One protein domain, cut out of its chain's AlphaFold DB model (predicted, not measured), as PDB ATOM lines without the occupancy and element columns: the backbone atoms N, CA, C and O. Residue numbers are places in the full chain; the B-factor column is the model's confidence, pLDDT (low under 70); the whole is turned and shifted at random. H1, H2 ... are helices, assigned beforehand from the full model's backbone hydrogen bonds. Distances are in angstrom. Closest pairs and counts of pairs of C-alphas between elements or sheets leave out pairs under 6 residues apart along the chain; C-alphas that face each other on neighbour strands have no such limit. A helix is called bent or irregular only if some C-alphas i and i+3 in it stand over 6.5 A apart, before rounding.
ATOM      1  N   LEU A 635     113.329 145.024 164.392       93.69
ATOM      2  CA  LEU A 635     114.140 146.041 165.068       93.69
ATOM      3  C   LEU A 635     115.567 145.548 165.374       93.69
ATOM      4  O   LEU A 635     116.490 146.355 165.348       93.69
ATOM      5  N   ASP A 636     115.761 144.241 165.582       94.00
ATOM      6  CA  ASP A 636     117.071 143.644 165.891       94.00
ATOM      7  C   ASP A 636     118.048 143.684 164.704       94.00
ATOM      8  O   ASP A 636     119.258 143.531 164.884       94.00
ATOM      9  N   SER A 637     117.549 143.920 163.486       94.25
ATOM     10  CA  SER A 637     118.379 144.098 162.290       94.25
ATOM     11  C   SER A 637     119.124 145.441 162.273       94.25
ATOM     12  O   SER A 637     120.025 145.638 161.449       94.25
ATOM     13  N   PHE A 638     118.764 146.376 163.157       95.81
ATOM     14  CA  PHE A 638     119.227 147.760 163.128       95.81
ATOM     15  C   PHE A 638     119.953 148.154 164.412       95.81
ATOM     16  O   PHE A 638     119.515 147.849 165.520       95.81
ATOM     17  N   ASP A 639     121.063 148.879 164.268       95.50
ATOM     18  CA  ASP A 639     121.735 149.480 165.419       95.50
ATOM     19  C   ASP A 639     120.987 150.725 165.939       95.50
ATOM     20  O   ASP A 639     120.065 151.249 165.312       95.50
ATOM     21  N   THR A 640     121.390 151.234 167.106       94.69
ATOM     22  CA  THR A 640     120.741 152.400 167.726       94.69
ATOM     23  C   THR A 640     120.749 153.636 166.821       94.69
ATOM     24  O   THR A 640     119.742 154.336 166.746       94.69
ATOM     25  N   GLY A 641     121.843 153.893 166.097       95.62
ATOM     26  CA  GLY A 641     121.951 155.059 165.216       95.62
ATOM     27  C   GLY A 641     121.109 154.926 163.944       95.62
ATOM     28  O   GLY A 641     120.636 155.925 163.400       95.62
ATOM     29  N   ALA A 642     120.906 153.702 163.465       96.12
ATOM     30  CA  ALA A 642     119.980 153.364 162.396       96.12
ATOM     31  C   ALA A 642     118.518 153.546 162.841       96.12
ATOM     32  O   ALA A 642     117.743 154.175 162.122       96.12
ATOM     33  N   LEU A 643     118.154 153.088 164.044       95.81
ATOM     34  CA  LEU A 643     116.812 153.268 164.613       95.81
ATOM     35  C   LEU A 643     116.471 154.745 164.873       95.81
ATOM     36  O   LEU A 643     115.366 155.187 164.562       95.81
ATOM     37  N   GLU A 644     117.414 155.533 165.394       95.19
ATOM     38  CA  GLU A 644     117.242 156.984 165.559       95.19
ATOM     39  C   GLU A 644     117.048 157.690 164.216       95.19
ATOM     40  O   GLU A 644     116.188 158.562 164.087       95.19
ATOM     41  N   TRP A 645     117.801 157.276 163.193       96.00
ATOM     42  CA  TRP A 645     117.627 157.794 161.842       96.00
ATOM     43  C   TRP A 645     116.246 157.443 161.270       96.00
ATOM     44  O   TRP A 645     115.597 158.322 160.710       96.00
ATOM     45  N   LEU A 646     115.763 156.207 161.461       95.44
ATOM     46  CA  LEU A 646     114.423 155.773 161.037       95.44
ATOM     47  C   LEU A 646     113.304 156.569 161.720       95.44
ATOM     48  O   LEU A 646     112.333 156.932 161.063       95.44
ATOM     49  N   LEU A 647     113.441 156.891 163.010       94.75
ATOM     50  CA  LEU A 647     112.505 157.794 163.690       94.75
ATOM     51  C   LEU A 647     112.566 159.209 163.099       94.75
ATOM     52  O   LEU A 647     111.526 159.816 162.858       94.75
ATOM     53  N   GLY A 648     113.765 159.710 162.787       93.88
ATOM     54  CA  GLY A 648     113.944 160.996 162.107       93.88
ATOM     55  C   GLY A 648     113.304 161.056 160.713       93.88
ATOM     56  O   GLY A 648     112.857 162.122 160.295       93.88
ATOM     57  N   GLN A 649     113.187 159.923 160.006       93.56
ATOM     58  CA  GLN A 649     112.502 159.855 158.707       93.56
ATOM     59  C   GLN A 649     111.008 160.180 158.791       93.56
ATOM     60  O   GLN A 649     110.422 160.580 157.784       93.56
ATOM     61  N   LEU A 650     110.390 160.064 159.971       92.94
ATOM     62  CA  LEU A 650     108.998 160.470 160.171       92.94
ATOM     63  C   LEU A 650     108.812 161.984 160.001       92.94
ATOM     64  O   LEU A 650     107.720 162.426 159.669       92.94
ATOM     65  N   SER A 651     109.867 162.787 160.151       93.75
ATOM     66  CA  SER A 651     109.824 164.237 159.934       93.75
ATOM     67  C   SER A 651     109.951 164.657 158.463       93.75
ATOM     68  O   SER A 651     110.015 165.853 158.184       93.75
ATOM     69  N   ILE A 652     110.000 163.716 157.515       91.19
ATOM     70  CA  ILE A 652     110.095 164.006 156.078       91.19
ATOM     71  C   ILE A 652     108.707 163.858 155.437       91.19
ATOM     72  O   ILE A 652     108.081 162.818 155.635       91.19
ATOM     73  N   PRO A 653     108.205 164.842 154.663       88.62
ATOM     74  CA  PRO A 653     106.915 164.716 153.983       88.62
ATOM     75  C   PRO A 653     106.889 163.487 153.069       88.62
ATOM     76  O   PRO A 653     107.820 163.283 152.289       88.62
ATOM     77  N   ARG A 654     105.829 162.680 153.156       83.69
ATOM     78  CA  ARG A 654     105.638 161.485 152.323       83.69
ATOM     79  C   ARG A 654     104.221 161.446 151.757       83.69
ATOM     80  O   ARG A 654     103.297 161.899 152.434       83.69
ATOM     81  N   PRO A 655     104.020 160.872 150.561       79.81
ATOM     82  CA  PRO A 655     102.683 160.625 150.050       79.81
ATOM     83  C   PRO A 655     101.853 159.741 151.003       79.81
ATOM     84  O   PRO A 655     102.421 158.871 151.675       79.81
ATOM     85  N   PRO A 656     100.514 159.885 151.032       69.88
ATOM     86  CA  PRO A 656      99.638 159.142 151.947       69.88
ATOM     87  C   PRO A 656      99.721 157.611 151.836       69.88
ATOM     88  O   PRO A 656      99.505 156.904 152.822       69.88
ATOM     89  N   TRP A 657     100.079 157.083 150.665       72.69
ATOM     90  CA  TRP A 657     100.209 155.642 150.417       72.69
ATOM     91  C   TRP A 657     101.570 155.052 150.820       72.69
ATOM     92  O   TRP A 657     101.726 153.833 150.835       72.69
ATOM     93  N   GLU A 658     102.566 155.881 151.140       78.94
ATOM     94  CA  GLU A 658     103.930 155.419 151.409       78.94
ATOM     95  C   GLU A 658     104.221 155.358 152.910       78.94
ATOM     96  O   GLU A 658     104.375 156.392 153.565       78.94
ATOM     97  N   LEU A 659     104.293 154.149 153.468       81.06
ATOM     98  CA  LEU A 659     104.576 153.949 154.887       81.06
ATOM     99  C   LEU A 659     106.090 153.884 155.153       81.06
ATOM    100  O   LEU A 659     106.807 153.190 154.430       81.06
ATOM    101  N   PRO A 660     106.589 154.558 156.205       85.50
ATOM    102  CA  PRO A 660     107.990 154.461 156.603       85.50
ATOM    103  C   PRO A 660     108.289 153.054 157.132       85.50
ATOM    104  O   PRO A 660     107.417 152.420 157.723       85.50
ATOM    105  N   LEU A 661     109.530 152.577 157.001       90.38
ATOM    106  CA  LEU A 661     109.902 151.220 157.429       90.38
ATOM    107  C   LEU A 661     109.571 150.951 158.904       90.38
ATOM    108  O   LEU A 661     109.139 149.860 159.263       90.38
ATOM    109  N   ILE A 662     109.713 151.958 159.772       92.75
ATOM    110  CA  ILE A 662     109.387 151.814 161.196       92.75
ATOM    111  C   ILE A 662     107.906 151.467 161.432       92.75
ATOM    112  O   ILE A 662     107.588 150.797 162.409       92.75
ATOM    113  N   ALA A 663     107.012 151.840 160.507       90.69
ATOM    114  CA  ALA A 663     105.589 151.511 160.557       90.69
ATOM    115  C   ALA A 663     105.284 150.029 160.286       90.69
ATOM    116  O   ALA A 663     104.127 149.633 160.392       90.69
ATOM    117  N   THR A 664     106.270 149.215 159.902       89.81
ATOM    118  CA  THR A 664     106.068 147.784 159.617       89.81
ATOM    119  C   THR A 664     106.860 146.858 160.532       89.81
ATOM    120  O   THR A 664     106.505 145.688 160.635       89.81
ATOM    121  N   ILE A 665     107.902 147.361 161.206       92.44
ATOM    122  CA  ILE A 665     108.803 146.542 162.036       92.44
ATOM    123  C   ILE A 665     108.737 146.854 163.537       92.44
ATOM    124  O   ILE A 665     109.298 146.098 164.330       92.44
ATOM    125  N   ALA A 666     108.134 147.978 163.938       95.06
ATOM    126  CA  ALA A 666     108.121 148.385 165.341       95.06
ATOM    127  C   ALA A 666     107.286 147.428 166.198       95.06
ATOM    128  O   ALA A 666     106.193 147.034 165.815       95.06
ATOM    129  N   THR A 667     107.790 147.092 167.383       94.75
ATOM    130  CA  THR A 667     107.078 146.273 168.372       94.75
ATOM    131  C   THR A 667     106.169 147.134 169.247       94.75
ATOM    132  O   THR A 667     106.376 148.344 169.358       94.75
ATOM    133  N   GLU A 668     105.198 146.524 169.938       93.56
ATOM    134  CA  GLU A 668     104.332 147.258 170.876       93.56
ATOM    135  C   GLU A 668     105.134 148.039 171.931       93.56
ATOM    136  O   GLU A 668     104.841 149.206 172.184       93.56
ATOM    137  N   SER A 669     106.192 147.443 172.496       95.00
ATOM    138  CA  SER A 669     107.077 148.125 173.452       95.00
ATOM    139  C   SER A 669     107.767 149.340 172.837       95.00
ATOM    140  O   SER A 669     107.818 150.397 173.453       95.00
ATOM    141  N   PHE A 670     108.257 149.227 171.599       95.88
ATOM    142  CA  PHE A 670     108.915 150.348 170.930       95.88
ATOM    143  C   PHE A 670     107.931 151.494 170.661       95.88
ATOM    144  O   PHE A 670     108.284 152.666 170.793       95.88
ATOM    145  N   ILE A 671     106.682 151.161 170.331       95.81
ATOM    146  CA  ILE A 671     105.612 152.144 170.159       95.81
ATOM    147  C   ILE A 671     105.369 152.907 171.464       95.81
ATOM    148  O   ILE A 671     105.391 154.137 171.448       95.81
ATOM    149  N   GLN A 672     105.185 152.189 172.576       94.06
ATOM    150  CA  GLN A 672     104.936 152.784 173.895       94.06
ATOM    151  C   GLN A 672     106.115 153.634 174.380       94.06
ATOM    152  O   GLN A 672     105.916 154.748 174.856       94.06
ATOM    153  N   ASP A 673     107.343 153.146 174.207       94.94
ATOM    154  CA  ASP A 673     108.531 153.788 174.767       94.94
ATOM    155  C   ASP A 673     109.056 154.947 173.908       94.94
ATOM    156  O   ASP A 673     109.746 155.831 174.419       94.94
ATOM    157  N   ARG A 674     108.796 154.939 172.589       94.94
ATOM    158  CA  ARG A 674     109.434 155.868 171.638       94.94
ATOM    159  C   ARG A 674     108.466 156.613 170.732       94.94
ATOM    160  O   ARG A 674     108.676 157.799 170.520       94.94
ATOM    161  N   MET A 675     107.446 155.960 170.172       95.19
ATOM    162  CA  MET A 675     106.583 156.585 169.156       95.19
ATOM    163  C   MET A 675     105.435 157.395 169.765       95.19
ATOM    164  O   MET A 675     105.232 158.536 169.368       95.19
ATOM    165  N   LEU A 676     104.707 156.849 170.742       94.44
ATOM    166  CA  LEU A 676     103.621 157.572 171.413       94.44
ATOM    167  C   LEU A 676     104.101 158.825 172.165       94.44
ATOM    168  O   LEU A 676     103.453 159.861 172.018       94.44
ATOM    169  N   PRO A 677     105.241 158.806 172.888       94.62
ATOM    170  CA  PRO A 677     105.792 160.019 173.488       94.62
ATOM    171  C   PRO A 677     106.041 161.137 172.467       94.62
ATOM    172  O   PRO A 677     105.693 162.282 172.726       94.62
ATOM    173  N   LEU A 678     106.548 160.799 171.272       92.69
ATOM    174  CA  LEU A 678     106.760 161.781 170.203       92.69
ATOM    175  C   LEU A 678     105.456 162.408 169.705       92.69
ATOM    176  O   LEU A 678     105.484 163.550 169.263       92.69
ATOM    177  N   LEU A 679     104.338 161.678 169.743       91.50
ATOM    178  CA  LEU A 679     103.028 162.201 169.350       91.50
ATOM    179  C   LEU A 679     102.449 163.123 170.429       91.50
ATOM    180  O   LEU A 679     101.904 164.176 170.106       91.50
ATOM    181  N   LEU A 680     102.605 162.738 171.700       90.19
ATOM    182  CA  LEU A 680     102.148 163.502 172.868       90.19
ATOM    183  C   LEU A 680     102.825 164.871 172.987       90.19
ATOM    184  O   LEU A 680     102.203 165.819 173.463       90.19
ATOM    185  N   ASP A 681     104.055 165.003 172.487       89.00
ATOM    186  CA  ASP A 681     104.767 166.283 172.386       89.00
ATOM    187  C   ASP A 681     104.147 167.248 171.348       89.00
ATOM    188  O   ASP A 681     104.666 168.344 171.130       89.00
ATOM    189  N   ASN A 682     103.030 166.860 170.719       85.38
ATOM    190  CA  ASN A 682     102.293 167.600 169.696       85.38
ATOM    191  C   ASN A 682     103.213 168.149 168.586       85.38
ATOM    192  O   ASN A 682     103.341 169.368 168.409       85.38
ATOM    193  N   PRO A 683     103.898 167.258 167.848       90.50
ATOM    194  CA  PRO A 683     104.867 167.673 166.854       90.50
ATOM    195  C   PRO A 683     104.169 168.378 165.679       90.50
ATOM    196  O   PRO A 683     103.011 168.090 165.377       90.50
ATOM    197  N   PRO A 684     104.857 169.279 164.962       91.19
ATOM    198  CA  PRO A 684     104.303 169.869 163.749       91.19
ATOM    199  C   PRO A 684     104.223 168.838 162.610       91.19
ATOM    200  O   PRO A 684     104.951 167.838 162.591       91.19
ATOM    201  N   SER A 685     103.388 169.110 161.603       88.81
ATOM    202  CA  SER A 685     103.475 168.422 160.309       88.81
ATOM    203  C   SER A 685     104.851 168.669 159.668       88.81
ATOM    204  O   SER A 685     105.399 169.768 159.801       88.81
ATOM    205  N   PRO A 686     105.449 167.676 158.984       91.75
ATOM    206  CA  PRO A 686     104.880 166.376 158.589       91.75
ATOM    207  C   PRO A 686     105.015 165.258 159.644       91.75
ATOM    208  O   PRO A 686     104.494 164.165 159.436       91.75
ATOM    209  N   LEU A 687     105.706 165.498 160.769       92.69
ATOM    210  CA  LEU A 687     105.976 164.458 161.770       92.69
ATOM    211  C   LEU A 687     104.684 163.892 162.369       92.69
ATOM    212  O   LEU A 687     104.542 162.673 162.419       92.69
ATOM    213  N   ARG A 688     103.734 164.750 162.764       90.88
ATOM    214  CA  ARG A 688     102.437 164.304 163.306       90.88
ATOM    215  C   ARG A 688     101.693 163.396 162.328       90.88
ATOM    216  O   ARG A 688     101.339 162.285 162.692       90.88
ATOM    217  N   GLU A 689     101.545 163.821 161.076       88.75
ATOM    218  CA  GLU A 689     100.831 163.066 160.034       88.75
ATOM    219  C   GLU A 689     101.460 161.691 159.769       88.75
ATOM    220  O   GLU A 689     100.770 160.670 159.753       88.75
ATOM    221  N   ASN A 690     102.783 161.632 159.605       91.12
ATOM    222  CA  ASN A 690     103.481 160.372 159.364       91.12
ATOM    223  C   ASN A 690     103.448 159.441 160.579       91.12
ATOM    224  O   ASN A 690     103.342 158.224 160.414       91.12
ATOM    225  N   LEU A 691     103.535 159.995 161.788       92.31
ATOM    226  CA  LEU A 691     103.453 159.236 163.031       92.31
ATOM    227  C   LEU A 691     102.050 158.651 163.224       92.31
ATOM    228  O   LEU A 691     101.933 157.460 163.501       92.31
ATOM    229  N   THR A 692     101.003 159.441 162.977       90.62
ATOM    230  CA  THR A 692      99.604 158.991 162.956       90.62
ATOM    231  C   THR A 692      99.422 157.823 161.988       90.62
ATOM    232  O   THR A 692      98.983 156.743 162.381       90.62
ATOM    233  N   ARG A 693      99.862 157.974 160.733       88.75
ATOM    234  CA  ARG A 693      99.789 156.905 159.719       88.75
ATOM    235  C   ARG A 693     100.556 155.647 160.132       88.75
ATOM    236  O   ARG A 693     100.060 154.535 159.953       88.75
ATOM    237  N   ALA A 694     101.752 155.811 160.699       91.94
ATOM    238  CA  ALA A 694     102.558 154.694 161.177       91.94
ATOM    239  C   ALA A 694     101.861 153.933 162.312       91.94
ATOM    240  O   ALA A 694     101.834 152.704 162.298       91.94
ATOM    241  N   LEU A 695     101.262 154.653 163.262       93.12
ATOM    242  CA  LEU A 695     100.546 154.076 164.397       93.12
ATOM    243  C   LEU A 695      99.251 153.371 163.975       93.12
ATOM    244  O   LEU A 695      98.979 152.300 164.508       93.12
ATOM    245  N   HIS A 696      98.499 153.885 162.997       89.12
ATOM    246  CA  HIS A 696      97.357 153.152 162.428       89.12
ATOM    247  C   HIS A 696      97.801 151.828 161.791       89.12
ATOM    248  O   HIS A 696      97.255 150.770 162.112       89.12
ATOM    249  N   ASN A 697      98.849 151.850 160.956       89.06
ATOM    250  CA  ASN A 697      99.327 150.628 160.309       89.06
ATOM    251  C   ASN A 697      99.875 149.600 161.314       89.06
ATOM    252  O   ASN A 697      99.548 148.416 161.216       89.06
ATOM    253  N   LEU A 698     100.680 150.041 162.287       91.75
ATOM    254  CA  LEU A 698     101.181 149.183 163.365       91.75
ATOM    255  C   LEU A 698     100.035 148.648 164.224       91.75
ATOM    256  O   LEU A 698     100.043 147.479 164.596       91.75
ATOM    257  N   GLY A 699      99.024 149.478 164.486       91.06
ATOM    258  CA  GLY A 699      97.797 149.075 165.156       91.06
ATOM    259  C   GLY A 699      97.141 147.892 164.454       91.06
ATOM    260  O   GLY A 699      96.928 146.850 165.067       91.06
ATOM    261  N   ARG A 700      96.943 147.977 163.138       86.62
ATOM    262  CA  ARG A 700      96.412 146.866 162.335       86.62
ATOM    263  C   ARG A 700      97.270 145.599 162.423       86.62
ATOM    264  O   ARG A 700      96.720 144.507 162.550       86.62
ATOM    265  N   LEU A 701      98.599 145.724 162.364       87.44
ATOM    266  CA  LEU A 701      99.516 144.580 162.478       87.44
ATOM    267  C   LEU A 701      99.449 143.915 163.860       87.44
ATOM    268  O   LEU A 701      99.533 142.691 163.956       87.44
ATOM    269  N   HIS A 702      99.260 144.707 164.913       89.94
ATOM    270  CA  HIS A 702      99.195 144.244 166.301       89.94
ATOM    271  C   HIS A 702      97.771 143.971 166.797       89.94
ATOM    272  O   HIS A 702      97.601 143.559 167.940       89.94
ATOM    273  N   ARG A 703      96.747 144.192 165.960       89.12
ATOM    274  CA  ARG A 703      95.323 144.140 166.341       89.12
ATOM    275  C   ARG A 703      94.956 145.117 167.467       89.12
ATOM    276  O   ARG A 703      94.163 144.824 168.360       89.12
ATOM    277  N   ARG A 704      95.556 146.306 167.440       91.06
ATOM    278  CA  ARG A 704      95.364 147.386 168.415       91.06
ATOM    279  C   ARG A 704      94.948 148.687 167.736       91.06
ATOM    280  O   ARG A 704      95.271 148.930 166.579       91.06
ATOM    281  N   ARG A 705      94.311 149.576 168.495       91.25
ATOM    282  CA  ARG A 705      94.183 151.001 168.172       91.25
ATOM    283  C   ARG A 705      95.057 151.784 169.141       91.25
ATOM    284  O   ARG A 705      94.830 151.753 170.350       91.25
ATOM    285  N   TYR A 706      96.091 152.440 168.620       92.69
ATOM    286  CA  TYR A 706      96.989 153.278 169.425       92.69
ATOM    287  C   TYR A 706      96.521 154.731 169.501       92.69
ATOM    288  O   TYR A 706      96.836 155.417 170.469       92.69
ATOM    289  N   ILE A 707      95.773 155.177 168.494       90.75
ATOM    290  CA  ILE A 707      95.265 156.540 168.337       90.75
ATOM    291  C   ILE A 707      93.847 156.501 167.747       90.75
ATOM    292  O   ILE A 707      93.445 155.477 167.188       90.75
ATOM    293  N   ARG A 708      93.121 157.609 167.882       86.62
ATOM    294  CA  ARG A 708      91.796 157.878 167.298       86.62
ATOM    295  C   ARG A 708      91.915 158.499 165.896       86.62
ATOM    296  O   ARG A 708      93.019 158.835 165.469       86.62
ATOM    297  N   GLU A 709      90.787 158.716 165.211       81.25
ATOM    298  CA  GLU A 709      90.746 159.366 163.882       81.25
ATOM    299  C   GLU A 709      91.249 160.822 163.905       81.25
ATOM    300  O   GLU A 709      91.813 161.298 162.924       81.25
ATOM    301  N   ASP A 710      91.104 161.530 165.030       79.31
ATOM    302  CA  ASP A 710      91.659 162.882 165.229       79.31
ATOM    303  C   ASP A 710      93.180 162.887 165.519       79.31
ATOM    304  O   ASP A 710      93.810 163.942 165.664       79.31
ATOM    305  N   GLY A 711      93.791 161.701 165.576       82.00
ATOM    306  CA  GLY A 711      95.206 161.495 165.846       82.00
ATOM    307  C   GLY A 711      95.586 161.576 167.323       82.00
ATOM    308  O   GLY A 711      96.778 161.531 167.622       82.00
ATOM    309  N   GLU A 712      94.632 161.687 168.248       86.69
ATOM    310  CA  GLU A 712      94.925 161.667 169.681       86.69
ATOM    311  C   GLU A 712      95.164 160.230 170.185       86.69
ATOM    312  O   GLU A 712      94.485 159.295 169.742       86.69
ATOM    313  N   PRO A 713      96.116 160.005 171.113       87.44
ATOM    314  CA  PRO A 713      96.351 158.693 171.713       87.44
ATOM    315  C   PRO A 713      95.117 158.102 172.390       87.44
ATOM    316  O   PRO A 713      94.376 158.789 173.094       87.44
ATOM    317  N   MET A 714      94.939 156.791 172.236       86.38
ATOM    318  CA  MET A 714      93.937 156.054 173.000       86.38
ATOM    319  C   MET A 714      94.344 156.013 174.480       86.38
ATOM    320  O   MET A 714      95.434 155.528 174.801       86.38
ATOM    321  N   ALA A 715      93.463 156.504 175.358       66.62
ATOM    322  CA  ALA A 715      93.655 156.539 176.813       66.62
ATOM    323  C   ALA A 715      93.832 155.143 177.431       66.62
ATOM    324  O   ALA A 715      93.107 154.195 177.036       66.62
TER     325      ALA A 715
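What this domain is: This is residues 635 to 715 of the 715 residues of an uncharacterized protein of Acrocarpospora macrocephala (UniProt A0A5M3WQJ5). H1 and H4 make a wide V that closes where the end of H1 meets the start of H4, with short H2 in its opening; H3 runs alongside H4 as the other half of a helical hairpin. The last stretch, residues 703 to 715, lies on the side of H4 away from H1. The printed part has 81 residues, with four named helices in the order H1, H2, H3, H4 and no named strand; the class is all helix. It is compact and rounded, with a radius of gyration of the C-alphas of 11.6 A and spans of 33 by 26 by 25 A.

Where its parts are: H1, residues 640 to 651, begins at C-alpha 640 (120.741, 152.400, 167.726) and is 17.9 A long. H2 is residues 662 to 665, 5.4 A. H3, residues 668 to 680, measures 16.5 A and is irregular: C-alphas 673 and 676 are 7.0 A apart. H4, residues 687 to 702, measures 21.8 A and ends at C-alpha 702 (99.195, 144.244, 166.301).

How they stand to each other: H4 is the hub, touching the three other helices. Residues 650 to 651 of H1 alone touch residues 687 to 691 of H4, at a steep tilt of 65 degrees, opposite ways; the closest C-alphas, of Ser 651 and Leu 687, are 4.3 A apart. H2 touches H4, closest at the C-alphas of Ala 663 and Ala 694, 4.4 A. H1 and H2 are close but not clearly touching, closest at the C-alphas of Leu 646 and Ile 662, 6.4 A. The hairpin of H3 and H4 has a shallow tilt of 27 degrees, opposite ways; the helices touch, closest at the C-alphas of Leu 679 and Arg 688, 6.4 A. H1 and H3 are only just apart, at 8.1 A; H2 and H3 are apart. Every O i to N i+4 pair is within hydrogen-bond range in H4, against 6 of 8 in H1 and 6 of 9 in H3; H2 is too short for such a pair.

The domain as a whole: The C-alphas farthest apart, of Asp 639 and Asp 710, are 32.9 A from each other. The printed part has no cut, and no link is long. Residue 715 is the chain's last. Mean pLDDT of the printed part is 90.2; residues 656 and 715 are under 70.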